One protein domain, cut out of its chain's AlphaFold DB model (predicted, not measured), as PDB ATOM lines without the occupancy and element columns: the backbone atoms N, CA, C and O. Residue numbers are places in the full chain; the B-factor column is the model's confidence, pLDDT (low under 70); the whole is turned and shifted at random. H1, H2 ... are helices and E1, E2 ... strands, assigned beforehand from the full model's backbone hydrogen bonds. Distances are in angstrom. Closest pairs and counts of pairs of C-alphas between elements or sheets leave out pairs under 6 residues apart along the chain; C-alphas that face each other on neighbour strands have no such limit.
ATOM      1  N   LEU A   5      39.245 -16.051  37.587       96.00
ATOM      2  CA  LEU A   5      39.558 -15.778  36.187       96.00
ATOM      3  C   LEU A   5      40.327 -14.457  36.118       96.00
ATOM      4  O   LEU A   5      39.738 -13.378  36.121       96.00
ATOM      5  N   VAL A   6      41.658 -14.550  36.104       96.00
ATOM      6  CA  VAL A   6      42.553 -13.386  36.112       96.00
ATOM      7  C   VAL A   6      42.911 -13.011  34.678       96.00
ATOM      8  O   VAL A   6      43.538 -13.789  33.958       96.00
ATOM      9  N   CYS A   7      42.541 -11.806  34.263       95.75
ATOM     10  CA  CYS A   7      42.793 -11.283  32.925       95.75
ATOM     11  C   CYS A   7      43.830 -10.161  33.003       95.75
ATOM     12  O   CYS A   7      43.506  -9.032  33.371       95.75
ATOM     13  N   VAL A   8      45.085 -10.488  32.687       93.38
ATOM     14  CA  VAL A   8      46.225  -9.572  32.789       93.38
ATOM     15  C   VAL A   8      46.378  -8.775  31.495       93.38
ATOM     16  O   VAL A   8      46.736  -9.337  30.466       93.38
ATOM     17  N   PHE A   9      46.154  -7.467  31.542       92.25
ATOM     18  CA  PHE A   9      46.412  -6.531  30.450       92.25
ATOM     19  C   PHE A   9      47.802  -5.905  30.613       92.25
ATOM     20  O   PHE A   9      48.094  -5.308  31.651       92.25
ATOM     21  N   GLY A  10      48.639  -5.997  29.577       87.62
ATOM     22  CA  GLY A  10      49.957  -5.354  29.538       87.62
ATOM     23  C   GLY A  10      50.275  -4.727  28.180       87.62
ATOM     24  O   GLY A  10      49.816  -5.209  27.140       87.62
ATOM     25  N   SER A  11      51.071  -3.654  28.195       79.50
ATOM     26  CA  SER A  11      51.677  -3.075  26.990       79.50
ATOM     27  C   SER A  11      52.825  -3.951  26.486       79.50
ATOM     28  O   SER A  11      53.401  -4.733  27.243       79.50
ATOM     29  N   GLU A  12      53.204  -3.807  25.214       72.31
ATOM     30  CA  GLU A  12      54.335  -4.554  24.645       72.31
ATOM     31  C   GLU A  12      55.656  -4.263  25.379       72.31
ATOM     32  O   GLU A  12      56.414  -5.186  25.671       72.31
ATOM     33  N   PHE A  13      55.883  -3.005  25.775       66.81
ATOM     34  CA  PHE A  13      57.062  -2.573  26.535       66.81
ATOM     35  C   PHE A  13      57.204  -3.244  27.907       66.81
ATOM     36  O   PHE A  13      58.318  -3.539  28.335       66.81
ATOM     37  N   TYR A  14      56.092  -3.480  28.608       72.12
ATOM     38  CA  TYR A  14      56.085  -4.092  29.943       72.12
ATOM     39  C   TYR A  14      55.572  -5.536  29.937       72.12
ATOM     40  O   TYR A  14      55.301  -6.113  30.993       72.12
ATOM     41  N   ASN A  15      55.525  -6.157  28.754       72.88
ATOM     42  CA  ASN A  15      55.071  -7.526  28.554       72.88
ATOM     43  C   ASN A  15      55.866  -8.516  29.420       72.88
ATOM     44  O   ASN A  15      55.269  -9.351  30.085       72.88
ATOM     45  N   ASP A  16      57.188  -8.366  29.535       79.44
ATOM     46  CA  ASP A  16      58.006  -9.257  30.372       79.44
ATOM     47  C   ASP A  16      57.768  -9.082  31.883       79.44
ATOM     48  O   ASP A  16      57.796 -10.067  32.622       79.44
ATOM     49  N   HIS A  17      57.417  -7.879  32.349       80.25
ATOM     50  CA  HIS A  17      56.984  -7.664  33.737       80.25
ATOM     51  C   HIS A  17      55.606  -8.289  33.995       80.25
ATOM     52  O   HIS A  17      55.412  -8.963  35.008       80.25
ATOM     53  N   ALA A  18      54.665  -8.123  33.058       84.44
ATOM     54  CA  ALA A  18      53.345  -8.745  33.126       84.44
ATOM     55  C   ALA A  18      53.435 -10.283  33.059       84.44
ATOM     56  O   ALA A  18      52.779 -10.965  33.842       84.44
ATOM     57  N   ARG A  19      54.305 -10.840  32.202       86.44
ATOM     58  CA  ARG A  19      54.620 -12.279  32.111       86.44
ATOM     59  C   ARG A  19      55.216 -12.815  33.406       86.44
ATOM     60  O   ARG A  19      54.759 -13.851  33.878       86.44
ATOM     61  N   LEU A  20      56.207 -12.127  33.977       87.62
ATOM     62  CA  LEU A  20      56.879 -12.543  35.209       87.62
ATOM     63  C   LEU A  20      55.900 -12.550  36.389       87.62
ATOM     64  O   LEU A  20      55.737 -13.577  37.044       87.62
ATOM     65  N   LEU A  21      55.145 -11.468  36.585       87.81
ATOM     66  CA  LEU A  21      54.110 -11.397  37.619       87.81
ATOM     67  C   LEU A  21      52.981 -12.420  37.386       87.81
ATOM     68  O   LEU A  21      52.527 -13.057  38.332       87.81
ATOM     69  N   ALA A  22      52.580 -12.659  36.133       88.56
ATOM     70  CA  ALA A  22      51.626 -13.713  35.785       88.56
ATOM     71  C   ALA A  22      52.214 -15.136  35.860       88.56
ATOM     72  O   ALA A  22      51.448 -16.099  35.781       88.56
ATOM     73  N   SER A  23      53.536 -15.316  35.962       90.06
ATOM     74  CA  SER A  23      54.154 -16.622  36.248       90.06
ATOM     75  C   SER A  23      54.147 -16.939  37.741       90.06
ATOM     76  O   SER A  23      53.999 -18.100  38.106       90.06
ATOM     77  N   TYR A  24      54.197 -15.915  38.598       91.06
ATOM     78  CA  TYR A  24      54.074 -16.061  40.050       91.06
ATOM     79  C   TYR A  24      52.647 -16.436  40.490       91.06
ATOM     80  O   TYR A  24      52.448 -16.944  41.592       91.06
ATOM     81  N   MET A  25      51.641 -16.181  39.647       93.88
ATOM     82  CA  MET A  25      50.248 -16.572  39.879       93.88
ATOM     83  C   MET A  25      50.055 -18.090  39.751       93.88
ATOM     84  O   MET A  25      50.661 -18.735  38.893       93.88
ATOM     85  N   VAL A  26      49.147 -18.662  40.544       91.12
ATOM     86  CA  VAL A  26      48.699 -20.053  40.383       91.12
ATOM     87  C   VAL A  26      48.003 -20.215  39.027       91.12
ATOM     88  O   VAL A  26      47.089 -19.461  38.694       91.12
ATOM     89  N   ARG A  27      48.415 -21.221  38.249       88.00
ATOM     90  CA  ARG A  27      47.820 -21.581  36.950       88.00
ATOM     91  C   ARG A  27      47.220 -22.988  36.997       88.00
ATOM     92  O   ARG A  27      47.621 -23.876  36.249       88.00
ATOM     93  N   ASN A  28      46.269 -23.192  37.907       83.00
ATOM     94  CA  ASN A  28      45.543 -24.448  38.084       83.00
ATOM     95  C   ASN A  28      44.098 -24.272  37.602       83.00
ATOM     96  O   ASN A  28      43.312 -23.581  38.244       83.00
ATOM     97  N   GLY A  29      43.719 -24.925  36.498       78.44
ATOM     98  CA  GLY A  29      42.421 -24.728  35.832       78.44
ATOM     99  C   GLY A  29      41.168 -24.993  36.684       78.44
ATOM    100  O   GLY A  29      40.077 -24.585  36.274       78.44
ATOM    101  N   THR A  30      41.324 -25.633  37.846       83.31
ATOM    102  CA  THR A  30      40.267 -25.878  38.845       83.31
ATOM    103  C   THR A  30      40.058 -24.725  39.836       83.31
ATOM    104  O   THR A  30      38.948 -24.568  40.334       83.31
ATOM    105  N   GLU A  31      41.080 -23.902  40.089       85.75
ATOM    106  CA  GLU A  31      41.090 -22.872  41.147       85.75
ATOM    107  C   GLU A  31      41.346 -21.469  40.584       85.75
ATOM    108  O   GLU A  31      40.603 -20.539  40.884       85.75
ATOM    109  N   GLN A  32      42.341 -21.317  39.702       93.31
ATOM    110  CA  GLN A  32      42.668 -20.049  39.051       93.31
ATOM    111  C   GLN A  32      43.139 -20.255  37.604       93.31
ATOM    112  O   GLN A  32      44.099 -20.976  37.323       93.31
ATOM    113  N   SER A  33      42.469 -19.593  36.661       92.94
ATOM    114  CA  SER A  33      42.887 -19.505  35.255       92.94
ATOM    115  C   SER A  33      43.374 -18.092  34.945       92.94
ATOM    116  O   SER A  33      42.704 -17.125  35.295       92.94
ATOM    117  N   VAL A  34      44.529 -17.980  34.284       90.56
ATOM    118  CA  VAL A  34      45.190 -16.699  33.993       90.56
ATOM    119  C   VAL A  34      45.330 -16.519  32.482       90.56
ATOM    120  O   VAL A  34      45.969 -17.344  31.827       90.56
ATOM    121  N   LEU A  35      44.770 -15.435  31.945       91.62
ATOM    122  CA  LEU A  35      45.017 -14.949  30.586       91.62
ATOM    123  C   LEU A  35      45.999 -13.773  30.634       91.62
ATOM    124  O   LEU A  35      45.948 -12.958  31.554       91.62
ATOM    125  N   LEU A  36      46.850 -13.655  29.616       88.31
ATOM    126  CA  LEU A  36      47.649 -12.463  29.350       88.31
ATOM    127  C   LEU A  36      47.217 -11.873  27.999       88.31
ATOM    128  O   LEU A  36      47.358 -12.531  26.971       88.31
ATOM    129  N   ALA A  37      46.685 -10.654  28.018       86.25
ATOM    130  CA  ALA A  37      46.205  -9.905  26.863       86.25
ATOM    131  C   ALA A  37      47.144  -8.726  26.550       86.25
ATOM    132  O   ALA A  37      47.710  -8.096  27.451       86.25
ATOM    133  N   HIS A  38      47.314  -8.425  25.263       83.88
ATOM    134  CA  HIS A  38      48.260  -7.417  24.779       83.88
ATOM    135  C   HIS A  38      47.530  -6.272  24.085       83.88
ATOM    136  O   HIS A  38      46.795  -6.497  23.126       83.88
ATOM    137  N   THR A  39      47.740  -5.044  24.561       78.06
ATOM    138  CA  THR A  39      47.260  -3.835  23.878       78.06
ATOM    139  C   THR A  39      48.365  -3.262  23.001       78.06
ATOM    140  O   THR A  39      49.450  -2.960  23.504       78.06
ATOM    141  N   GLU A  40      48.067  -3.054  21.723       74.69
ATOM    142  CA  GLU A  40      48.962  -2.427  20.748       74.69
ATOM    143  C   GLU A  40      49.026  -0.917  21.050       74.69
ATOM    144  O   GLU A  40      48.187  -0.147  20.589       74.69
ATOM    145  N   VAL A  41      49.968  -0.474  21.891       62.72
ATOM    146  CA  VAL A  41      50.122   0.956  22.221       62.72
ATOM    147  C   VAL A  41      50.783   1.654  21.026       62.72
ATOM    148  O   VAL A  41      51.946   1.370  20.737       62.72
ATOM    149  N   PRO A  42      50.087   2.560  20.309       56.19
ATOM    150  CA  PRO A  42      50.658   3.193  19.133       56.19
ATOM    151  C   PRO A  42      51.816   4.090  19.563       56.19
ATOM    152  O   PRO A  42      51.629   5.044  20.325       56.19
ATOM    153  N   PHE A  43      53.011   3.792  19.052       48.59
ATOM    154  CA  PHE A  43      54.174   4.654  19.210       48.59
ATOM    155  C   PHE A  43      53.800   6.057  18.734       48.59
ATOM    156  O   PHE A  43      53.504   6.275  17.558       48.59
ATOM    157  N   PRO A  70      37.598   4.671  10.495       50.44
ATOM    158  CA  PRO A  70      37.607   4.725  11.949       50.44
ATOM    159  C   PRO A  70      38.630   3.731  12.494       50.44
ATOM    160  O   PRO A  70      38.405   2.524  12.488       50.44
ATOM    161  N   THR A  71      39.792   4.239  12.908       64.62
ATOM    162  CA  THR A  71      40.844   3.421  13.500       64.62
ATOM    163  C   THR A  71      40.290   2.890  14.812       64.62
ATOM    164  O   THR A  71      39.983   3.681  15.708       64.62
ATOM    165  N   LEU A  72      40.091   1.573  14.893       73.31
ATOM    166  CA  LEU A  72      39.593   0.940  16.109       73.31
ATOM    167  C   LEU A  72      40.519   1.296  17.285       73.31
ATOM    168  O   LEU A  72      41.734   1.394  17.086       73.31
ATOM    169  N   PRO A  73      39.983   1.499  18.502       82.38
ATOM    170  CA  PRO A  73      40.813   1.772  19.666       82.38
ATOM    171  C   PRO A  73      41.926   0.721  19.847       82.38
ATOM    172  O   PRO A  73      41.660  -0.471  19.659       82.38
ATOM    173  N   PRO A  74      43.140   1.114  20.279       84.06
ATOM    174  CA  PRO A  74      44.315   0.227  20.373       84.06
ATOM    175  C   PRO A  74      44.153  -0.997  21.294       84.06
ATOM    176  O   PRO A  74      44.941  -1.937  21.260       84.06
ATOM    177  N   TYR A  75      43.114  -0.999  22.130       87.00
ATOM    178  CA  TYR A  75      42.763  -2.091  23.033       87.00
ATOM    179  C   TYR A  75      41.650  -3.018  22.515       87.00
ATOM    180  O   TYR A  75      41.336  -3.996  23.187       87.00
ATOM    181  N   THR A  76      41.029  -2.746  21.358       88.00
ATOM    182  CA  THR A  76      39.802  -3.457  20.920       88.00
ATOM    183  C   THR A  76      40.019  -4.967  20.799       88.00
ATOM    184  O   THR A  76      39.219  -5.749  21.303       88.00
ATOM    185  N   LYS A  77      41.149  -5.374  20.210       88.62
ATOM    186  CA  LYS A  77      41.568  -6.777  20.097       88.62
ATOM    187  C   LYS A  77      41.788  -7.420  21.470       88.62
ATOM    188  O   LYS A  77      41.167  -8.429  21.765       88.62
ATOM    189  N   ALA A  78      42.544  -6.767  22.358       89.44
ATOM    190  CA  ALA A  78      42.767  -7.241  23.728       89.44
ATOM    191  C   ALA A  78      41.457  -7.462  24.508       89.44
ATOM    192  O   ALA A  78      41.330  -8.441  25.241       89.44
ATOM    193  N   VAL A  79      40.474  -6.567  24.346       92.88
ATOM    194  CA  VAL A  79      39.140  -6.695  24.955       92.88
ATOM    195  C   VAL A  79      38.354  -7.855  24.332       92.88
ATOM    196  O   VAL A  79      37.777  -8.645  25.074       92.88
ATOM    197  N   SER A  80      38.375  -7.994  23.001       90.19
ATOM    198  CA  SER A  80      37.737  -9.098  22.263       90.19
ATOM    199  C   SER A  80      38.298 -10.463  22.685       90.19
ATOM    200  O   SER A  80      37.540 -11.340  23.097       90.19
ATOM    201  N   ASP A  81      39.624 -10.624  22.671       90.19
ATOM    202  CA  ASP A  81      40.322 -11.862  23.043       90.19
ATOM    203  C   ASP A  81      40.061 -12.234  24.515       90.19
ATOM    204  O   ASP A  81      39.824 -13.397  24.852       90.19
ATOM    205  N   THR A  82      40.037 -11.233  25.403       93.31
ATOM    206  CA  THR A  82      39.747 -11.442  26.830       93.31
ATOM    207  C   THR A  82      38.290 -11.834  27.071       93.31
ATOM    208  O   THR A  82      38.024 -12.743  27.857       93.31
ATOM    209  N   TYR A  83      37.341 -11.193  26.384       93.19
ATOM    210  CA  TYR A  83      35.927 -11.556  26.474       93.19
ATOM    211  C   TYR A  83      35.676 -12.969  25.931       93.19
ATOM    212  O   TYR A  83      34.934 -13.727  26.549       93.19
ATOM    213  N   ALA A  84      36.344 -13.369  24.844       90.56
ATOM    214  CA  ALA A  84      36.262 -14.728  24.306       90.56
ATOM    215  C   ALA A  84      36.766 -15.784  25.311       90.56
ATOM    216  O   ALA A  84      36.070 -16.769  25.565       90.56
ATOM    217  N   PHE A  85      37.920 -15.550  25.952       92.19
ATOM    218  CA  PHE A  85      38.439 -16.404  27.032       92.19
ATOM    219  C   PHE A  85      37.466 -16.512  28.215       92.19
ATOM    220  O   PHE A  85      37.192 -17.615  28.695       92.19
ATOM    221  N   LEU A  86      36.915 -15.383  28.676       93.38
ATOM    222  CA  LEU A  86      35.922 -15.374  29.751       93.38
ATOM    223  C   LEU A  86      34.643 -16.111  29.327       93.38
ATOM    224  O   LEU A  86      34.095 -16.873  30.118       93.38
ATOM    225  N   ASN A  87      34.204 -15.973  28.074       91.06
ATOM    226  CA  ASN A  87      33.035 -16.676  27.554       91.06
ATOM    227  C   ASN A  87      33.239 -18.191  27.451       91.06
ATOM    228  O   ASN A  87      32.327 -18.944  27.779       91.06
ATOM    229  N   GLU A  88      34.430 -18.662  27.086       90.06
ATOM    230  CA  GLU A  88      34.748 -20.092  27.122       90.06
ATOM    231  C   GLU A  88      34.784 -20.642  28.563       90.06
ATOM    232  O   GLU A  88      34.353 -21.770  28.808       90.06
ATOM    233  N   ARG A  89      35.308 -19.864  29.527       90.56
ATOM    234  CA  ARG A  89      35.728 -20.381  30.845       90.56
ATOM    235  C   ARG A  89      34.802 -20.091  32.024       90.56
ATOM    236  O   ARG A  89      34.890 -20.840  32.994       90.56
ATOM    237  N   TYR A  90      33.968 -19.055  31.963       91.88
ATOM    238  CA  TYR A  90      33.154 -18.594  33.093       91.88
ATOM    239  C   TYR A  90      32.029 -19.560  33.467       91.88
ATOM    240  O   TYR A  90      31.163 -19.882  32.648       91.88
ATOM    241  N   GLN A  91      32.006 -19.958  34.737       90.12
ATOM    242  CA  GLN A  91      30.860 -20.575  35.397       90.12
ATOM    243  C   GLN A  91      30.174 -19.582  36.350       90.12
ATOM    244  O   GLN A  91      30.803 -18.639  36.830       90.12
ATOM    245  N   PRO A  92      28.875 -19.765  36.660       87.94
ATOM    246  CA  PRO A  92      28.215 -18.967  37.685       87.94
ATOM    247  C   PRO A  92      28.973 -19.035  39.017       87.94
ATOM    248  O   PRO A  92      29.304 -20.126  39.484       87.94
ATOM    249  N   ASN A  93      29.150 -17.873  39.651       86.69
ATOM    250  CA  ASN A  93      29.948 -17.646  40.864       86.69
ATOM    251  C   ASN A  93      31.483 -17.651  40.676       86.69
ATOM    252  O   ASN A  93      32.184 -17.600  41.683       86.69
ATOM    253  N   ASP A  94      32.026 -17.684  39.454       93.44
ATOM    254  CA  ASP A  94      33.464 -17.440  39.243       93.44
ATOM    255  C   ASP A  94      33.826 -15.959  39.495       93.44
ATOM    256  O   ASP A  94      33.101 -15.045  39.101       93.44
ATOM    257  N   GLU A  95      34.979 -15.713  40.118       93.81
ATOM    258  CA  GLU A  95      35.514 -14.375  40.399       93.81
ATOM    259  C   GLU A  95      36.327 -13.857  39.198       93.81
ATOM    260  O   GLU A  95      37.420 -14.356  38.916       93.81
ATOM    261  N   ILE A  96      35.829 -12.839  38.489       95.94
ATOM    262  CA  ILE A  96      36.569 -12.192  37.391       95.94
ATOM    263  C   ILE A  96      37.459 -11.074  37.945       95.94
ATOM    264  O   ILE A  96      36.968 -10.118  38.544       95.94
ATOM    265  N   ILE A  97      38.769 -11.163  37.698       97.00
ATOM    266  CA  ILE A  97      39.771 -10.189  38.149       97.00
ATOM    267  C   ILE A  97      40.449  -9.571  36.921       97.00
ATOM    268  O   ILE A  97      41.266 -10.209  36.254       97.00
ATOM    269  N   LEU A  98      40.130  -8.312  36.622       96.94
ATOM    270  CA  LEU A  98      40.745  -7.547  35.538       96.94
ATOM    271  C   LEU A  98      41.999  -6.843  36.068       96.94
ATOM    272  O   LEU A  98      41.907  -5.948  36.911       96.94
ATOM    273  N   PHE A  99      43.174  -7.256  35.591       94.50
ATOM    274  CA  PHE A  99      44.461  -6.832  36.139       94.50
ATOM    275  C   PHE A  99      45.287  -6.050  35.111       94.50
ATOM    276  O   PHE A  99      45.778  -6.633  34.153       94.50
ATOM    277  N   ALA A 100      45.463  -4.741  35.284       92.56
ATOM    278  CA  ALA A 100      46.286  -3.920  34.390       92.56
ATOM    279  C   ALA A 100      47.693  -3.704  34.965       92.56
ATOM    280  O   ALA A 100      47.833  -3.306  36.121       92.56
ATOM    281  N   VAL A 101      48.732  -3.900  34.149       88.38
ATOM    282  CA  VAL A 101      50.130  -3.625  34.520       88.38
ATOM    283  C   VAL A 101      50.761  -2.682  33.497       88.38
ATOM    284  O   VAL A 101      50.980  -3.053  32.345       88.38
ATOM    285  N   THR A 102      51.064  -1.459  33.928       81.81
ATOM    286  CA  THR A 102      51.704  -0.407  33.126       81.81
ATOM    287  C   THR A 102      53.027  -0.005  33.767       81.81
ATOM    288  O   THR A 102      53.144   0.088  34.989       81.81
ATOM    289  N   GLY A 103      54.037   0.250  32.936       68.44
ATOM    290  CA  GLY A 103      55.325   0.771  33.395       68.44
ATOM    291  C   GLY A 103      55.712   2.120  32.799       68.44
ATOM    292  O   GLY A 103      56.678   2.729  33.252       68.44
ATOM    293  N   THR A 104      54.933   2.637  31.844       73.12
ATOM    294  CA  THR A 104      55.010   4.036  31.412       73.12
ATOM    295  C   THR A 104      53.700   4.780  31.714       73.12
ATOM    296  O   THR A 104      52.625   4.163  31.720       73.12
ATOM    297  N   PRO A 105      53.745   6.116  31.898       77.19
ATOM    298  CA  PRO A 105      52.547   6.959  31.906       77.19
ATOM    299  C   PRO A 105      51.805   7.007  30.556       77.19
ATOM    300  O   PRO A 105      50.653   7.430  30.520       77.19
ATOM    301  N   TYR A 106      52.439   6.581  29.456       80.69
ATOM    302  CA  TYR A 106      51.850   6.566  28.109       80.69
ATOM    303  C   TYR A 106      50.963   5.335  27.869       80.69
ATOM    304  O   TYR A 106      49.898   5.449  27.268       80.69
ATOM    305  N   ASP A 107      51.355   4.174  28.406       81.00
ATOM    306  CA  ASP A 107      50.547   2.945  28.375       81.00
ATOM    307  C   ASP A 107      49.267   3.073  29.223       81.00
ATOM    308  O   ASP A 107      48.268   2.386  28.989       81.00
ATOM    309  N   TRP A 108      49.306   3.938  30.242       84.56
ATOM    310  CA  TRP A 108      48.297   4.023  31.295       84.56
ATOM    311  C   TRP A 108      46.879   4.314  30.772       84.56
ATOM    312  O   TRP A 108      45.995   3.498  31.042       84.56
ATOM    313  N   PRO A 109      46.625   5.358  29.955       87.75
ATOM    314  CA  PRO A 109      45.304   5.582  29.367       87.75
ATOM    315  C   PRO A 109      44.781   4.405  28.528       87.75
ATOM    316  O   PRO A 109      43.582   4.142  28.538       87.75
ATOM    317  N   VAL A 110      45.659   3.675  27.825       88.69
ATOM    318  CA  VAL A 110      45.268   2.546  26.962       88.69
ATOM    319  C   VAL A 110      44.819   1.346  27.796       88.69
ATOM    320  O   VAL A 110      43.742   0.803  27.557       88.69
ATOM    321  N   LEU A 111      45.604   0.960  28.806       89.62
ATOM    322  CA  LEU A 111      45.317  -0.197  29.666       89.62
ATOM    323  C   LEU A 111      44.156   0.069  30.641       89.62
ATOM    324  O   LEU A 111      43.347  -0.826  30.909       89.62
ATOM    325  N   ARG A 112      44.015   1.318  31.106       91.12
ATOM    326  CA  ARG A 112      42.845   1.804  31.858       91.12
ATOM    327  C   ARG A 112      41.574   1.719  31.016       91.12
ATOM    328  O   ARG A 112      40.580   1.154  31.459       91.12
ATOM    329  N   ALA A 113      41.619   2.214  29.777       91.94
ATOM    330  CA  ALA A 113      40.473   2.148  28.878       91.94
ATOM    331  C   ALA A 113      40.105   0.698  28.519       91.94
ATOM    332  O   ALA A 113      38.922   0.372  28.533       91.94
ATOM    333  N   ALA A 114      41.087  -0.178  28.276       92.69
ATOM    334  CA  ALA A 114      40.860  -1.602  28.012       92.69
ATOM    335  C   ALA A 114      40.090  -2.293  29.152       92.69
ATOM    336  O   ALA A 114      39.067  -2.939  28.923       92.69
ATOM    337  N   THR A 115      40.562  -2.115  30.391       95.19
ATOM    338  CA  THR A 115      39.948  -2.726  31.581       95.19
ATOM    339  C   THR A 115      38.578  -2.130  31.906       95.19
ATOM    340  O   THR A 115      37.655  -2.892  32.191       95.19
ATOM    341  N   ARG A 116      38.398  -0.805  31.784       95.88
ATOM    342  CA  ARG A 116      37.088  -0.140  31.936       95.88
ATOM    343  C   ARG A 116      36.069  -0.663  30.926       95.88
ATOM    344  O   ARG A 116      34.979  -1.064  31.313       95.88
ATOM    345  N   VAL A 117      36.431  -0.692  29.642       95.00
ATOM    346  CA  VAL A 117      35.528  -1.108  28.559       95.00
ATOM    347  C   VAL A 117      35.108  -2.571  28.724       95.00
ATOM    348  O   VAL A 117      33.929  -2.882  28.576       95.00
ATOM    349  N   LEU A 118      36.019  -3.472  29.109       95.81
ATOM    350  CA  LEU A 118      35.636  -4.855  29.412       95.81
ATOM    351  C   LEU A 118      34.714  -4.953  30.642       95.81
ATOM    352  O   LEU A 118      33.733  -5.695  30.603       95.81
ATOM    353  N   ALA A 119      34.976  -4.189  31.708       95.81
ATOM    354  CA  ALA A 119      34.103  -4.142  32.884       95.81
ATOM    355  C   ALA A 119      32.691  -3.609  32.561       95.81
ATOM    356  O   ALA A 119      31.713  -4.037  33.177       95.81
ATOM    357  N   GLU A 120      32.569  -2.707  31.581       95.00
ATOM    358  CA  GLU A 120      31.288  -2.204  31.072       95.00
ATOM    359  C   GLU A 120      30.519  -3.281  30.300       95.00
ATOM    360  O   GLU A 120      29.336  -3.480  30.574       95.00
ATOM    361  N   TYR A 121      31.181  -4.034  29.413       94.12
ATOM    362  CA  TYR A 121      30.568  -5.170  28.709       94.12
ATOM    363  C   TYR A 121      30.089  -6.265  29.679       94.12
ATOM    364  O   TYR A 121      28.927  -6.675  29.625       94.12
ATOM    365  N   LEU A 122      30.929  -6.663  30.644       93.94
ATOM    366  CA  LEU A 122      30.567  -7.632  31.691       93.94
ATOM    367  C   LEU A 122      29.431  -7.122  32.599       93.94
ATOM    368  O   LEU A 122      28.493  -7.860  32.901       93.94
ATOM    369  N   GLY A 123      29.470  -5.847  32.996       91.31
ATOM    370  CA  GLY A 123      28.445  -5.228  33.842       91.31
ATOM    371  C   GLY A 123      27.099  -5.019  33.142       91.31
ATOM    372  O   GLY A 123      26.052  -5.078  33.789       91.31
ATOM    373  N   ALA A 124      27.104  -4.801  31.825       90.25
ATOM    374  CA  ALA A 124      25.899  -4.696  31.008       90.25
ATOM    375  C   ALA A 124      25.335  -6.065  30.586       90.25
ATOM    376  O   ALA A 124      24.129  -6.174  30.361       90.25
ATOM    377  N   GLY A 125      26.185  -7.095  30.502       86.81
ATOM    378  CA  GLY A 125      25.862  -8.396  29.912       86.81
ATOM    379  C   GLY A 125      25.855  -8.379  28.382       86.81
ATOM    380  O   GLY A 125      25.080  -9.106  27.758       86.81
ATOM    381  N   THR A 126      26.675  -7.517  27.777       87.25
ATOM    382  CA  THR A 126      26.775  -7.311  26.326       87.25
ATOM    383  C   THR A 126      28.148  -7.718  25.795       87.25
ATOM    384  O   THR A 126      29.122  -7.806  26.535       87.25
ATOM    385  N   GLU A 127      28.223  -7.980  24.492       85.69
ATOM    386  CA  GLU A 127      29.432  -8.452  23.812       85.69
ATOM    387  C   GLU A 127      30.203  -7.277  23.168       85.69
ATOM    388  O   GLU A 127      29.570  -6.394  22.573       85.69
ATOM    389  N   PRO A 128      31.546  -7.216  23.284       84.56
ATOM    390  CA  PRO A 128      32.358  -6.220  22.590       84.56
ATOM    391  C   PRO A 128      32.341  -6.422  21.064       84.56
ATOM    392  O   PRO A 128      32.158  -7.546  20.598       84.56
ATOM    393  N   PRO A 129      32.596  -5.368  20.262       75.94
ATOM    394  CA  PRO A 129      32.761  -5.496  18.818       75.94
ATOM    395  C   PRO A 129      33.865  -6.498  18.477       75.94
ATOM    396  O   PRO A 129      35.041  -6.261  18.762       75.94
ATOM    397  N   THR A 130      33.481  -7.612  17.856       70.38
ATOM    398  CA  THR A 130      34.406  -8.671  17.453       70.38
ATOM    399  C   THR A 130      35.389  -8.128  16.419       70.38
ATOM    400  O   THR A 130      34.987  -7.682  15.342       70.38
ATOM    401  N   VAL A 131      36.686  -8.177  16.720       62.34
ATOM    402  CA  VAL A 131      37.716  -7.850  15.727       62.34
ATOM    403  C   VAL A 131      37.878  -9.056  14.808       62.34
ATOM    404  O   VAL A 131      38.466 -10.062  15.199       62.34
ATOM    405  N   ALA A 132      37.345  -8.970  13.587       51.66
ATOM    406  CA  ALA A 132      37.592  -9.977  12.561       51.66
ATOM    407  C   ALA A 132      39.105 -10.085  12.307       51.66
ATOM    408  O   ALA A 132      39.752  -9.095  11.962       51.66
ATOM    409  N   LEU A 133      39.672 -11.282  12.496       47.81
ATOM    410  CA  LEU A 133      41.126 -11.497  12.472       47.81
ATOM    411  C   LEU A 133      41.776 -11.279  11.093       47.81
ATOM    412  O   LEU A 133      42.994 -11.154  11.028       47.81
ATOM    413  N   LYS A 158      27.923 -19.973  24.979       70.38
ATOM    414  CA  LYS A 158      27.735 -18.533  25.211       70.38
ATOM    415  C   LYS A 158      27.385 -18.297  26.684       70.38
ATOM    416  O   LYS A 158      26.225 -18.118  27.048       70.38
ATOM    417  N   ASN A 159      28.400 -18.386  27.546       78.00
ATOM    418  CA  ASN A 159      28.266 -18.354  28.999       78.00
ATOM    419  C   ASN A 159      28.045 -16.945  29.569       78.00
ATOM    420  O   ASN A 159      27.407 -16.849  30.618       78.00
ATOM    421  N   LEU A 160      28.538 -15.881  28.920       82.38
ATOM    422  CA  LEU A 160      28.378 -14.488  29.382       82.38
ATOM    423  C   LEU A 160      27.134 -13.758  28.832       82.38
ATOM    424  O   LEU A 160      26.479 -13.082  29.628       82.38
ATOM    425  N   PRO A 161      26.784 -13.835  27.525       79.50
ATOM    426  CA  PRO A 161      25.790 -12.937  26.931       79.50
ATOM    427  C   PRO A 161      24.439 -12.921  27.658       79.50
ATOM    428  O   PRO A 161      23.871 -13.963  27.988       79.50
ATOM    429  N   GLY A 162      23.924 -11.718  27.912       79.50
ATOM    430  CA  GLY A 162      22.683 -11.480  28.651       79.50
ATOM    431  C   GLY A 162      22.807 -11.545  30.180       79.50
ATOM    432  O   GLY A 162      21.842 -11.211  30.867       79.50
ATOM    433  N   LYS A 163      23.963 -11.930  30.740       84.00
ATOM    434  CA  LYS A 163      24.206 -11.952  32.193       84.00
ATOM    435  C   LYS A 163      25.045 -10.750  32.605       84.00
ATOM    436  O   LYS A 163      26.144 -10.564  32.098       84.00
ATOM    437  N   ARG A 164      24.565  -9.976  33.580       85.25
ATOM    438  CA  ARG A 164      25.405  -8.993  34.278       85.25
ATOM    439  C   ARG A 164      26.324  -9.731  35.239       85.25
ATOM    440  O   ARG A 164      25.842 -10.559  36.011       85.25
ATOM    441  N   ILE A 165      27.618  -9.452  35.168       88.75
ATOM    442  CA  ILE A 165      28.645 -10.146  35.942       88.75
ATOM    443  C   ILE A 165      29.511  -9.107  36.653       88.75
ATOM    444  O   ILE A 165      29.910  -8.093  36.074       88.75
ATOM    445  N   GLU A 166      29.759  -9.353  37.934       92.12
ATOM    446  CA  GLU A 166      30.611  -8.508  38.764       92.12
ATOM    447  C   GLU A 166      32.087  -8.841  38.541       92.12
ATOM    448  O   GLU A 166      32.444  -9.953  38.151       92.12
ATOM    449  N   SER A 167      32.959  -7.863  38.764       93.56
ATOM    450  CA  SER A 167      34.404  -8.066  38.638       93.56
ATOM    451  C   SER A 167      35.187  -7.239  39.651       93.56
ATOM    452  O   SER A 167      34.712  -6.224  40.167       93.56
ATOM    453  N   SER A 168      36.409  -7.673  39.927       96.50
ATOM    454  CA  SER A 168      37.400  -6.902  40.671       96.50
ATOM    455  C   SER A 168      38.401  -6.303  39.692       96.50
ATOM    456  O   SER A 168      38.834  -6.966  38.748       96.50
ATOM    457  N   VAL A 169      38.793  -5.054  39.915       96.69
ATOM    458  CA  VAL A 169      39.774  -4.343  39.092       96.69
ATOM    459  C   VAL A 169      41.009  -4.069  39.932       96.69
ATOM    460  O   VAL A 169      40.922  -3.514  41.026       96.69
ATOM    461  N   ALA A 170      42.175  -4.446  39.424       95.19
ATOM    462  CA  ALA A 170      43.444  -4.202  40.088       95.19
ATOM    463  C   ALA A 170      44.464  -3.650  39.087       95.19
ATOM    464  O   ALA A 170      44.599  -4.151  37.975       95.19
ATOM    465  N   ILE A 171      45.143  -2.564  39.449       93.81
ATOM    466  CA  ILE A 171      45.909  -1.752  38.499       93.81
ATOM    467  C   ILE A 171      47.266  -1.384  39.096       93.81
ATOM    468  O   ILE A 171      47.324  -0.838  40.193       93.81
ATOM    469  N   VAL A 172      48.340  -1.630  38.345       90.69
ATOM    470  CA  VAL A 172      49.731  -1.276  38.666       90.69
ATOM    471  C   VAL A 172      50.235  -0.259  37.643       90.69
ATOM    472  O   VAL A 172      50.129  -0.517  36.446       90.69
ATOM    473  N   TYR A 173      50.766   0.880  38.089       87.56
ATOM    474  CA  TYR A 173      51.233   1.979  37.224       87.56
ATOM    475  C   TYR A 173      52.304   2.837  37.927       87.56
ATOM    476  O   TYR A 173      52.601   2.645  39.106       87.56
ATOM    477  N   SER A 174      52.860   3.829  37.218       86.19
ATOM    478  CA  SER A 174      53.792   4.833  37.762       86.19
ATOM    479  C   SER A 174      53.191   6.245  37.728       86.19
ATOM    480  O   SER A 174      52.789   6.713  36.661       86.19
ATOM    481  N   SER A 175      53.114   6.927  38.876       84.94
ATOM    482  CA  SER A 175      52.703   8.338  38.999       84.94
ATOM    483  C   SER A 175      53.301   8.999  40.250       84.94
ATOM    484  O   SER A 175      53.696   8.321  41.193       84.94
ATOM    485  N   THR A 176      53.324  10.330  40.303       83.38
ATOM    486  CA  THR A 176      53.630  11.109  41.523       83.38
ATOM    487  C   THR A 176      52.375  11.652  42.222       83.38
ATOM    488  O   THR A 176      52.478  12.278  43.273       83.38
ATOM    489  N   GLN A 177      51.183  11.423  41.656       84.25
ATOM    490  CA  GLN A 177      49.904  11.840  42.248       84.25
ATOM    491  C   GLN A 177      49.533  11.001  43.494       84.25
ATOM    492  O   GLN A 177      49.879   9.816  43.557       84.25
ATOM    493  N   PRO A 178      48.783  11.562  44.465       85.38
ATOM    494  CA  PRO A 178      48.318  10.830  45.642       85.38
ATOM    495  C   PRO A 178      47.458   9.604  45.301       85.38
ATOM    496  O   PRO A 178      46.473   9.676  44.566       85.38
ATOM    497  N   ILE A 179      47.790   8.467  45.911       88.62
ATOM    498  CA  ILE A 179      47.150   7.166  45.658       88.62
ATOM    499  C   ILE A 179      45.643   7.145  45.950       88.62
ATOM    500  O   ILE A 179      44.879   6.426  45.308       88.62
ATOM    501  N   THR A 180      45.200   7.966  46.901       88.00
ATOM    502  CA  THR A 180      43.795   8.143  47.276       88.00
ATOM    503  C   THR A 180      43.006   8.929  46.227       88.00
ATOM    504  O   THR A 180      41.869   8.561  45.942       88.00
ATOM    505  N   GLU A 181      43.606   9.947  45.601       88.75
ATOM    506  CA  GLU A 181      43.002  10.707  44.496       88.75
ATOM    507  C   GLU A 181      42.839   9.831  43.251       88.75
ATOM    508  O   GLU A 181      41.765   9.796  42.652       88.75
ATOM    509  N   ILE A 182      43.871   9.052  42.909       89.88
ATOM    510  CA  ILE A 182      43.832   8.144  41.754       89.88
ATOM    511  C   ILE A 182      42.785   7.043  41.968       89.88
ATOM    512  O   ILE A 182      42.020   6.741  41.055       89.88
ATOM    513  N   ASN A 183      42.694   6.474  43.177       93.31
ATOM    514  CA  ASN A 183      41.678   5.468  43.495       93.31
ATOM    515  C   ASN A 183      40.249   6.043  43.466       93.31
ATOM    516  O   ASN A 183      39.345   5.367  42.986       93.31
ATOM    517  N   ASN A 184      40.040   7.291  43.911       91.56
ATOM    518  CA  ASN A 184      38.757   7.988  43.740       91.56
ATOM    519  C   ASN A 184      38.404   8.122  42.250       91.56
ATOM    520  O   ASN A 184      37.354   7.650  41.829       91.56
ATOM    521  N   ALA A 185      39.329   8.638  41.435       92.19
ATOM    522  CA  ALA A 185      39.128   8.803  39.995       92.19
ATOM    523  C   ALA A 185      38.937   7.479  39.227       92.19
ATOM    524  O   ALA A 185      38.551   7.506  38.061       92.19
ATOM    525  N   LEU A 186      39.240   6.325  39.833       94.06
ATOM    526  CA  LEU A 186      38.920   4.999  39.294       94.06
ATOM    527  C   LEU A 186      37.543   4.503  39.757       94.06
ATOM    528  O   LEU A 186      36.840   3.876  38.972       94.06
ATOM    529  N   LEU A 187      37.120   4.819  40.983       93.31
ATOM    530  CA  LEU A 187      35.755   4.551  41.454       93.31
ATOM    531  C   LEU A 187      34.716   5.359  40.664       93.31
ATOM    532  O   LEU A 187      33.668   4.810  40.328       93.31
ATOM    533  N   ASP A 188      35.024   6.612  40.330       92.50
ATOM    534  CA  ASP A 188      34.152   7.479  39.527       92.50
ATOM    535  C   ASP A 188      34.054   7.030  38.054       92.50
ATOM    536  O   ASP A 188      33.060   7.307  37.384       92.50
ATOM    537  N   GLU A 189      35.077   6.338  37.538       94.19
ATOM    538  CA  GLU A 189      35.173   5.930  36.128       94.19
ATOM    539  C   GLU A 189      34.683   4.497  35.855       94.19
ATOM    540  O   GLU A 189      34.116   4.237  34.794       94.19
ATOM    541  N   PHE A 190      34.913   3.548  36.768       96.12
ATOM    542  CA  PHE A 190      34.545   2.147  36.551       96.12
ATOM    543  C   PHE A 190      33.080   1.871  36.939       96.12
ATOM    544  O   PHE A 190      32.620   2.345  37.984       96.12
ATOM    545  N   PRO A 191      32.345   1.046  36.167       95.31
ATOM    546  CA  PRO A 191      30.922   0.780  36.390       95.31
ATOM    547  C   PRO A 191      30.644   0.098  37.739       95.31
ATOM    548  O   PRO A 191      31.488  -0.616  38.275       95.31
ATOM    549  N   LEU A 192      29.431   0.272  38.276       94.19
ATOM    550  CA  LEU A 192      29.012  -0.232  39.601       94.19
ATOM    551  C   LEU A 192      28.959  -1.773  39.739       94.19
ATOM    552  O   LEU A 192      28.766  -2.285  40.843       94.19
ATOM    553  N   SER A 193      29.158  -2.511  38.642       93.06
ATOM    554  CA  SER A 193      29.464  -3.951  38.634       93.06
ATOM    555  C   SER A 193      30.862  -4.266  39.182       93.06
ATOM    556  O   SER A 193      31.122  -5.388  39.607       93.06
ATOM    557  N   VAL A 194      31.771  -3.287  39.190       96.62
ATOM    558  CA  VAL A 194      33.092  -3.409  39.803       96.62
ATOM    559  C   VAL A 194      32.987  -3.060  41.281       96.62
ATOM    560  O   VAL A 194      32.941  -1.879  41.636       96.62
ATOM    561  N   LYS A 195      32.938  -4.076  42.146       95.06
ATOM    562  CA  LYS A 195      32.809  -3.901  43.608       95.06
ATOM    563  C   LYS A 195      34.121  -3.578  44.304       95.06
ATOM    564  O   LYS A 195      34.118  -3.008  45.393       95.06
ATOM    565  N   HIS A 196      35.238  -3.935  43.683       96.38
ATOM    566  CA  HIS A 196      36.563  -3.908  44.287       96.38
ATOM    567  C   HIS A 196      37.561  -3.252  43.330       96.38
ATOM    568  O   HIS A 196      37.690  -3.683  42.186       96.38
ATOM    569  N   ILE A 197      38.236  -2.193  43.791       96.56
ATOM    570  CA  ILE A 197      39.255  -1.462  43.027       96.56
ATOM    571  C   ILE A 197      40.542  -1.336  43.847       96.56
ATOM    572  O   ILE A 197      40.607  -0.575  44.821       96.56
ATOM    573  N   LEU A 198      41.586  -2.031  43.397       96.50
ATOM    574  CA  LEU A 198      42.959  -1.848  43.854       96.50
ATOM    575  C   LEU A 198      43.750  -1.001  42.850       96.50
ATOM    576  O   LEU A 198      43.809  -1.293  41.659       96.50
ATOM    577  N   SER A 199      44.422   0.024  43.355       94.00
ATOM    578  CA  SER A 199      45.384   0.845  42.622       94.00
ATOM    579  C   SER A 199      46.726   0.787  43.344       94.00
ATOM    580  O   SER A 199      46.792   1.149  44.519       94.00
ATOM    581  N   PHE A 200      47.773   0.347  42.654       92.94
ATOM    582  CA  PHE A 200      49.150   0.254  43.126       92.94
ATOM    583  C   PHE A 200      50.028   1.212  42.318       92.94
ATOM    584  O   PHE A 200      50.147   1.078  41.099       92.94
ATOM    585  N   ASN A 201      50.678   2.146  43.002       89.62
ATOM    586  CA  ASN A 201      51.704   2.989  42.413       89.62
ATOM    587  C   ASN A 201      53.080   2.390  42.704       89.62
ATOM    588  O   ASN A 201      53.426   2.157  43.862       89.62
ATOM    589  N   TRP A 202      53.872   2.163  41.658       86.12
ATOM    590  CA  TRP A 202      55.240   1.649  41.769       86.12
ATOM    591  C   TRP A 202      56.325   2.700  41.488       86.12
ATOM    592  O   TRP A 202      57.498   2.356  41.379       86.12
ATOM    593  N   ALA A 203      55.952   3.979  41.360       82.62
ATOM    594  CA  ALA A 203      56.912   5.062  41.171       82.62
ATOM    595  C   ALA A 203      57.893   5.165  42.353       82.62
ATOM    596  O   ALA A 203      57.486   5.132  43.513       82.62
ATOM    597  N   VAL A 204      59.180   5.329  42.038       76.81
ATOM    598  CA  VAL A 204      60.284   5.342  43.012       76.81
ATOM    599  C   VAL A 204      60.104   6.459  44.043       76.81
ATOM    600  O   VAL A 204      59.993   7.629  43.678       76.81
ATOM    601  N   GLY A 205      60.099   6.102  45.328       75.94
ATOM    602  CA  GLY A 205      59.858   7.020  46.447       75.94
ATOM    603  C   GLY A 205      58.377   7.316  46.719       75.94
ATOM    604  O   GLY A 205      58.064   8.043  47.660       75.94
ATOM    605  N   HIS A 206      57.468   6.751  45.924       78.00
ATOM    606  CA  HIS A 206      56.017   6.898  46.039       78.00
ATOM    607  C   HIS A 206      55.303   5.534  46.057       78.00
ATOM    608  O   HIS A 206      54.115   5.461  45.740       78.00
ATOM    609  N   GLU A 207      56.003   4.454  46.419       87.00
ATOM    610  CA  GLU A 207      55.473   3.093  46.387       87.00
ATOM    611  C   GLU A 207      54.384   2.862  47.443       87.00
ATOM    612  O   GLU A 207      54.627   2.803  48.656       87.00
ATOM    613  N   ASN A 208      53.149   2.717  46.971       90.50
ATOM    614  CA  ASN A 208      51.965   2.584  47.808       90.50
ATOM    615  C   ASN A 208      50.811   1.911  47.054       90.50
ATOM    616  O   ASN A 208      50.823   1.777  45.830       90.50
ATOM    617  N   TYR A 209      49.788   1.489  47.794       93.44
ATOM    618  CA  TYR A 209      48.511   1.093  47.210       93.44
ATOM    619  C   TYR A 209      47.325   1.680  47.968       93.44
ATOM    620  O   TYR A 209      47.407   1.987  49.156       93.44
ATOM    621  N   CYS A 210      46.204   1.783  47.262       93.94
ATOM    622  CA  CYS A 210      44.877   2.004  47.813       93.94
ATOM    623  C   CYS A 210      43.968   0.881  47.298       93.94
ATOM    624  O   CYS A 210      43.950   0.585  46.105       93.94
ATOM    625  N   ASN A 211      43.274   0.221  48.214       95.06
ATOM    626  CA  ASN A 211      42.520  -1.010  48.017       95.06
ATOM    627  C   ASN A 211      41.114  -0.778  48.589       95.06
ATOM    628  O   ASN A 211      40.964  -0.629  49.803       95.06
ATOM    629  N   THR A 212      40.106  -0.662  47.722       95.06
ATOM    630  CA  THR A 212      38.784  -0.129  48.092       95.06
ATOM    631  C   THR A 212      37.644  -1.036  47.648       95.06
ATOM    632  O   THR A 212      37.607  -1.470  46.498       95.06
ATOM    633  N   PHE A 213      36.679  -1.249  48.540       95.00
ATOM    634  CA  PHE A 213      35.447  -2.001  48.299       95.00
ATOM    635  C   PHE A 213      34.230  -1.071  48.355       95.00
ATOM    636  O   PHE A 213      34.180  -0.177  49.205       95.00
ATOM    637  N   ARG A 214      33.236  -1.288  47.488       93.81
ATOM    638  CA  ARG A 214      31.970  -0.536  47.455       93.81
ATOM    639  C   ARG A 214      30.739  -1.435  47.350       93.81
ATOM    640  O   ARG A 214      30.828  -2.556  46.859       93.81
ATOM    641  N   ASP A 215      29.608  -0.924  47.826       92.88
ATOM    642  CA  ASP A 215      28.302  -1.591  47.803       92.88
ATOM    643  C   ASP A 215      27.540  -1.406  46.470       92.88
ATOM    644  O   ASP A 215      28.047  -0.842  45.497       92.88
ATOM    645  N   ASP A 216      26.299  -1.900  46.410       90.94
ATOM    646  CA  ASP A 216      25.390  -1.750  45.263       90.94
ATOM    647  C   ASP A 216      24.930  -0.312  44.997       90.94
ATOM    648  O   ASP A 216      24.597   0.023  43.860       90.94
ATOM    649  N   ALA A 217      24.960   0.558  46.009       91.50
ATOM    650  CA  ALA A 217      24.729   1.991  45.846       91.50
ATOM    651  C   ALA A 217      26.008   2.740  45.414       91.50
ATOM    652  O   ALA A 217      25.998   3.967  45.300       91.50
ATOM    653  N   GLY A 218      27.112   2.019  45.189       89.94
ATOM    654  CA  GLY A 218      28.418   2.565  44.838       89.94
ATOM    655  C   GLY A 218      29.164   3.219  46.002       89.94
ATOM    656  O   GLY A 218      30.241   3.778  45.785       89.94
ATOM    657  N   GLN A 219      28.637   3.157  47.228       91.44
ATOM    658  CA  GLN A 219      29.273   3.765  48.391       91.44
ATOM    659  C   GLN A 219      30.407   2.877  48.893       91.44
ATOM    660  O   GLN A 219      30.277   1.658  48.981       91.44
ATOM    661  N   VAL A 220      31.534   3.490  49.251       93.00
ATOM    662  CA  VAL A 220      32.681   2.752  49.785       93.00
ATOM    663  C   VAL A 220      32.335   2.169  51.156       93.00
ATOM    664  O   VAL A 220      31.955   2.898  52.071       93.00
ATOM    665  N   THR A 221      32.503   0.855  51.298       93.69
ATOM    666  CA  THR A 221      32.270   0.100  52.538       93.69
ATOM    667  C   THR A 221      33.554  -0.046  53.346       93.69
ATOM    668  O   THR A 221      33.537   0.062  54.573       93.69
ATOM    669  N   SER A 222      34.692  -0.222  52.668       93.69
ATOM    670  CA  SER A 222      36.016  -0.205  53.286       93.69
ATOM    671  C   SER A 222      37.104   0.253  52.318       93.69
ATOM    672  O   SER A 222      37.002   0.069  51.103       93.69
ATOM    673  N   ARG A 223      38.157   0.857  52.871       93.19
ATOM    674  CA  ARG A 223      39.356   1.279  52.146       93.19
ATOM    675  C   ARG A 223      40.600   1.027  52.988       93.19
ATOM    676  O   ARG A 223      40.689   1.456  54.137       93.19
ATOM    677  N   GLU A 224      41.575   0.374  52.380       93.12
ATOM    678  CA  GLU A 224      42.921   0.163  52.893       93.12
ATOM    679  C   GLU A 224      43.908   1.000  52.074       93.12
ATOM    680  O   GLU A 224      43.852   1.000  50.846       93.12
ATOM    681  N   VAL A 225      44.815   1.711  52.741       91.69
ATOM    682  CA  VAL A 225      45.923   2.431  52.106       91.69
ATOM    683  C   VAL A 225      47.223   1.967  52.751       91.69
ATOM    684  O   VAL A 225      47.355   1.980  53.975       91.69
ATOM    685  N   CYS A 226      48.184   1.544  51.937       90.31
ATOM    686  CA  CYS A 226      49.471   1.028  52.388       90.31
ATOM    687  C   CYS A 226      50.606   1.808  51.739       90.31
ATOM    688  O   CYS A 226      50.614   1.971  50.523       90.31
ATOM    689  N   TYR A 227      51.587   2.221  52.538       88.56
ATOM    690  CA  TYR A 227      52.820   2.846  52.070       88.56
ATOM    691  C   TYR A 227      54.010   2.000  52.508       88.56
ATOM    692  O   TYR A 227      54.067   1.552  53.657       88.56
ATOM    693  N   PHE A 228      54.956   1.794  51.598       86.56
ATOM    694  CA  PHE A 228      56.157   0.997  51.825       86.56
ATOM    695  C   PHE A 228      57.394   1.902  51.904       86.56
ATOM    696  O   PHE A 228      57.378   3.029  51.415       86.56
ATOM    697  N   LYS A 229      58.479   1.416  52.512       80.06
ATOM    698  CA  LYS A 229      59.758   2.137  52.604       80.06
ATOM    699  C   LYS A 229      60.899   1.341  51.985       80.06
ATOM    700  O   LYS A 229      60.945   0.123  52.127       80.06
ATOM    701  N   ASN A 230      61.873   2.052  51.416       68.19
ATOM    702  CA  ASN A 230      63.163   1.507  50.975       68.19
ATOM    703  C   ASN A 230      63.030   0.302  50.023       68.19
ATOM    704  O   ASN A 230      63.748  -0.691  50.153       68.19
ATOM    705  N   ILE A 231      62.094   0.381  49.073       71.62
ATOM    706  CA  ILE A 231      61.911  -0.654  48.054       71.62
ATOM    707  C   ILE A 231      63.085  -0.654  47.075       71.62
ATOM    708  O   ILE A 231      63.575   0.385  46.644       71.62
ATOM    709  N   GLN A 232      63.511  -1.863  46.718       66.31
ATOM    710  CA  GLN A 232      64.475  -2.130  45.645       66.31
ATOM    711  C   GLN A 232      63.875  -3.025  44.542       66.31
ATOM    712  O   GLN A 232      64.458  -3.156  43.473       66.31
ATOM    713  N   TRP A 233      62.723  -3.657  44.806       72.25
ATOM    714  CA  TRP A 233      62.057  -4.630  43.935       72.25
ATOM    715  C   TRP A 233      60.539  -4.448  44.021       72.25
ATOM    716  O   TRP A 233      59.950  -4.710  45.067       72.25
ATOM    717  N   HIS A 234      59.884  -4.028  42.937       78.62
ATOM    718  CA  HIS A 234      58.447  -3.719  42.969       78.62
ATOM    719  C   HIS A 234      57.544  -4.969  42.914       78.62
ATOM    720  O   HIS A 234      56.477  -4.982  43.524       78.62
ATOM    721  N   ILE A 235      57.954  -6.043  42.225       82.38
ATOM    722  CA  ILE A 235      57.086  -7.215  41.978       82.38
ATOM    723  C   ILE A 235      56.646  -7.933  43.275       82.38
ATOM    724  O   ILE A 235      55.444  -8.159  43.418       82.38
ATOM    725  N   PRO A 236      57.523  -8.229  44.263       83.81
ATOM    726  CA  PRO A 236      57.093  -8.832  45.533       83.81
ATOM    727  C   PRO A 236      56.082  -7.970  46.301       83.81
ATOM    728  O   PRO A 236      55.265  -8.489  47.059       83.81
ATOM    729  N   VAL A 237      56.137  -6.653  46.104       86.69
ATOM    730  CA  VAL A 237      55.291  -5.659  46.772       86.69
ATOM    731  C   VAL A 237      53.914  -5.583  46.106       86.69
ATOM    732  O   VAL A 237      52.904  -5.525  46.803       86.69
ATOM    733  N   VAL A 238      53.859  -5.693  44.774       89.06
ATOM    734  CA  VAL A 238      52.604  -5.892  44.030       89.06
ATOM    735  C   VAL A 238      51.938  -7.203  44.451       89.06
ATOM    736  O   VAL A 238      50.771  -7.177  44.826       89.06
ATOM    737  N   VAL A 239      52.684  -8.319  44.484       89.88
ATOM    738  CA  VAL A 239      52.196  -9.619  44.990       89.88
ATOM    739  C   VAL A 239      51.610  -9.470  46.397       89.88
ATOM    740  O   VAL A 239      50.525  -9.967  46.674       89.88
ATOM    741  N   ASN A 240      52.276  -8.732  47.288       88.50
ATOM    742  CA  ASN A 240      51.762  -8.483  48.632       88.50
ATOM    743  C   ASN A 240      50.469  -7.650  48.677       88.50
ATOM    744  O   ASN A 240      49.655  -7.857  49.576       88.50
ATOM    745  N   ALA A 241      50.280  -6.721  47.741       89.62
ATOM    746  CA  ALA A 241      49.061  -5.926  47.639       89.62
ATOM    747  C   ALA A 241      47.868  -6.754  47.129       89.62
ATOM    748  O   ALA A 241      46.734  -6.517  47.537       89.62
ATOM    749  N   THR A 242      48.120  -7.735  46.255       92.50
ATOM    750  CA  THR A 242      47.083  -8.522  45.571       92.50
ATOM    751  C   THR A 242      46.831  -9.914  46.161       92.50
ATOM    752  O   THR A 242      45.787 -10.495  45.874       92.50
ATOM    753  N   MET A 243      47.714 -10.450  47.017       90.69
ATOM    754  CA  MET A 243      47.610 -11.808  47.605       90.69
ATOM    755  C   MET A 243      46.353 -12.078  48.459       90.69
ATOM    756  O   MET A 243      46.170 -13.191  48.947       90.69
ATOM    757  N   SER A 244      45.520 -11.067  48.709       87.00
ATOM    758  CA  SER A 244      44.220 -11.208  49.376       87.00
ATOM    759  C   SER A 244      43.093 -11.636  48.427       87.00
ATOM    760  O   SER A 244      42.053 -12.075  48.910       87.00
ATOM    761  N   PHE A 245      43.291 -11.536  47.105       90.50
ATOM    762  CA  PHE A 245      42.300 -11.917  46.088       90.50
ATOM    763  C   PHE A 245      42.895 -12.625  44.861       90.50
ATOM    764  O   PHE A 245      42.206 -13.457  44.287       90.50
ATOM    765  N   ILE A 246      44.162 -12.411  44.489       93.38
ATOM    766  CA  ILE A 246      44.862 -13.223  43.475       93.38
ATOM    767  C   ILE A 246      45.664 -14.330  44.166       93.38
ATOM    768  O   ILE A 246      46.393 -14.065  45.124       93.38
ATOM    769  N   ASP A 247      45.573 -15.561  43.657       93.00
ATOM    770  CA  ASP A 247      46.320 -16.694  44.202       93.00
ATOM    771  C   ASP A 247      47.725 -16.768  43.585       93.00
ATOM    772  O   ASP A 247      47.895 -16.831  42.364       93.00
ATOM    773  N   TYR A 248      48.748 -16.785  44.440       93.19
ATOM    774  CA  TYR A 248      50.162 -16.865  44.065       93.19
ATOM    775  C   TYR A 248      50.798 -18.162  44.571       93.19
ATOM    776  O   TYR A 248      50.336 -18.753  45.549       93.19
ATOM    777  N   GLN A 249      51.866 -18.604  43.906       91.44
ATOM    778  CA  GLN A 249      52.624 -19.782  44.331       91.44
ATOM    779  C   GLN A 249      53.200 -19.562  45.751       91.44
ATOM    780  O   GLN A 249      53.683 -18.457  46.025       91.44
ATOM    781  N   PRO A 250      53.169 -20.564  46.661       89.81
ATOM    782  CA  PRO A 250      53.519 -20.380  48.077       89.81
ATOM    783  C   PRO A 250      54.889 -19.732  48.313       89.81
ATOM    784  O   PRO A 250      55.009 -18.812  49.123       89.81
ATOM    785  N   GLU A 251      55.889 -20.117  47.518       88.00
ATOM    786  CA  GLU A 251      57.254 -19.575  47.546       88.00
ATOM    787  C   GLU A 251      57.348 -18.044  47.373       88.00
ATOM    788  O   GLU A 251      58.307 -17.435  47.841       88.00
TER     789      GLU A 251
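AT A GLANCE: This is residues 5 to 43, 70 to 133 and 158 to 251 of the 435 residues of an uncharacterized protein of Rhizoctonia solani 123E (UniProt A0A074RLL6). One twisted sheet of seven strands forms a middle layer, with H2, H3 and H4 over one face and H1 and H5 over the other: three layers. H2 and H3 pack side by side toward the E2 end, while H4 covers E5 and E6 nearer the E7 edge. The printed part has 197 residues, with five named helices and seven named strands in the order E1 H1 E2 H2 E3 H3 E4 H4 E5 E6 E7 H5. The sheet is mixed, ordered E2 E1 E3 E4 E5 E6 E7, and the class is mixed, helices and strands. The whole is compact, with a radius of gyration of the C-alphas of 15.9 A and spans of 48 by 40 by 36 A.

HOW THE PARTS SIT: E1, residues 5 to 11, H1, residues 15 to 24, and E2, residues 32 to 39, form a strand-helix-strand unit, two parallel neighbour strands with a helix between, and its crossover is right-handed. N 8 and O 35 are 2.9 A apart. H1 is on the sheet over E1, height 9.1 A; the closest C-alphas are those of Gly 10 and Ala 18, 6.0 A. H2, residues 76 to 89, is on the opposite face, over E2 and E1. E3, residues 95 to 101, is parallel to E1, with N 7 and O 97 2.9 A apart. H3, residues 107 to 124, touches H2 with residues 114 to 118 alone, at a steep tilt of 44 degrees; the closest C-alphas, of Val 79 and Leu 118, are 6.0 A apart. E4, residues 167 to 173, is parallel to E3, with N 170 and O 98 at 2.9 A. H4, residues 179 to 187, is on the same face as H3; E4, H4 and E5, residues 194 to 201, form a second right-handed unit, with N 171 and O 198 at 2.9 A. E5, E6, residues 208 to 214, and E7, residues 220 to 228, form a meander, each strand the antiparallel neighbour of the one before, with N 199 and O 210 at 2.8 A and N 211 and O 224 at 2.8 A. H5, residues 235 to 242, is on the same face as H1. Every O i to N i+4 pair is within hydrogen-bond range in H1, H2, H3, H4 and H5.

IN THESE COORDINATES: E1 begins at C-alpha 5, (39.558, -15.778, 36.187). H3 is 25.9 A long, E7 23.6 A and E2 22.7 A. H5 ends at C-alpha 242, (47.083, -8.522, 45.571).

THE WHOLE: The C-alphas farthest apart, of Lys 158 and Asn 230, are 48.2 A apart. Residues 44 to 69 and 134 to 157 are not printed, with gaps of 18.1 A and 19.8 A between C-alphas. Of the links printed whole, none is long. Mean pLDDT of the printed part is 86.8; 12 residues are under 70, among them 41 to 43 and 131 to 133.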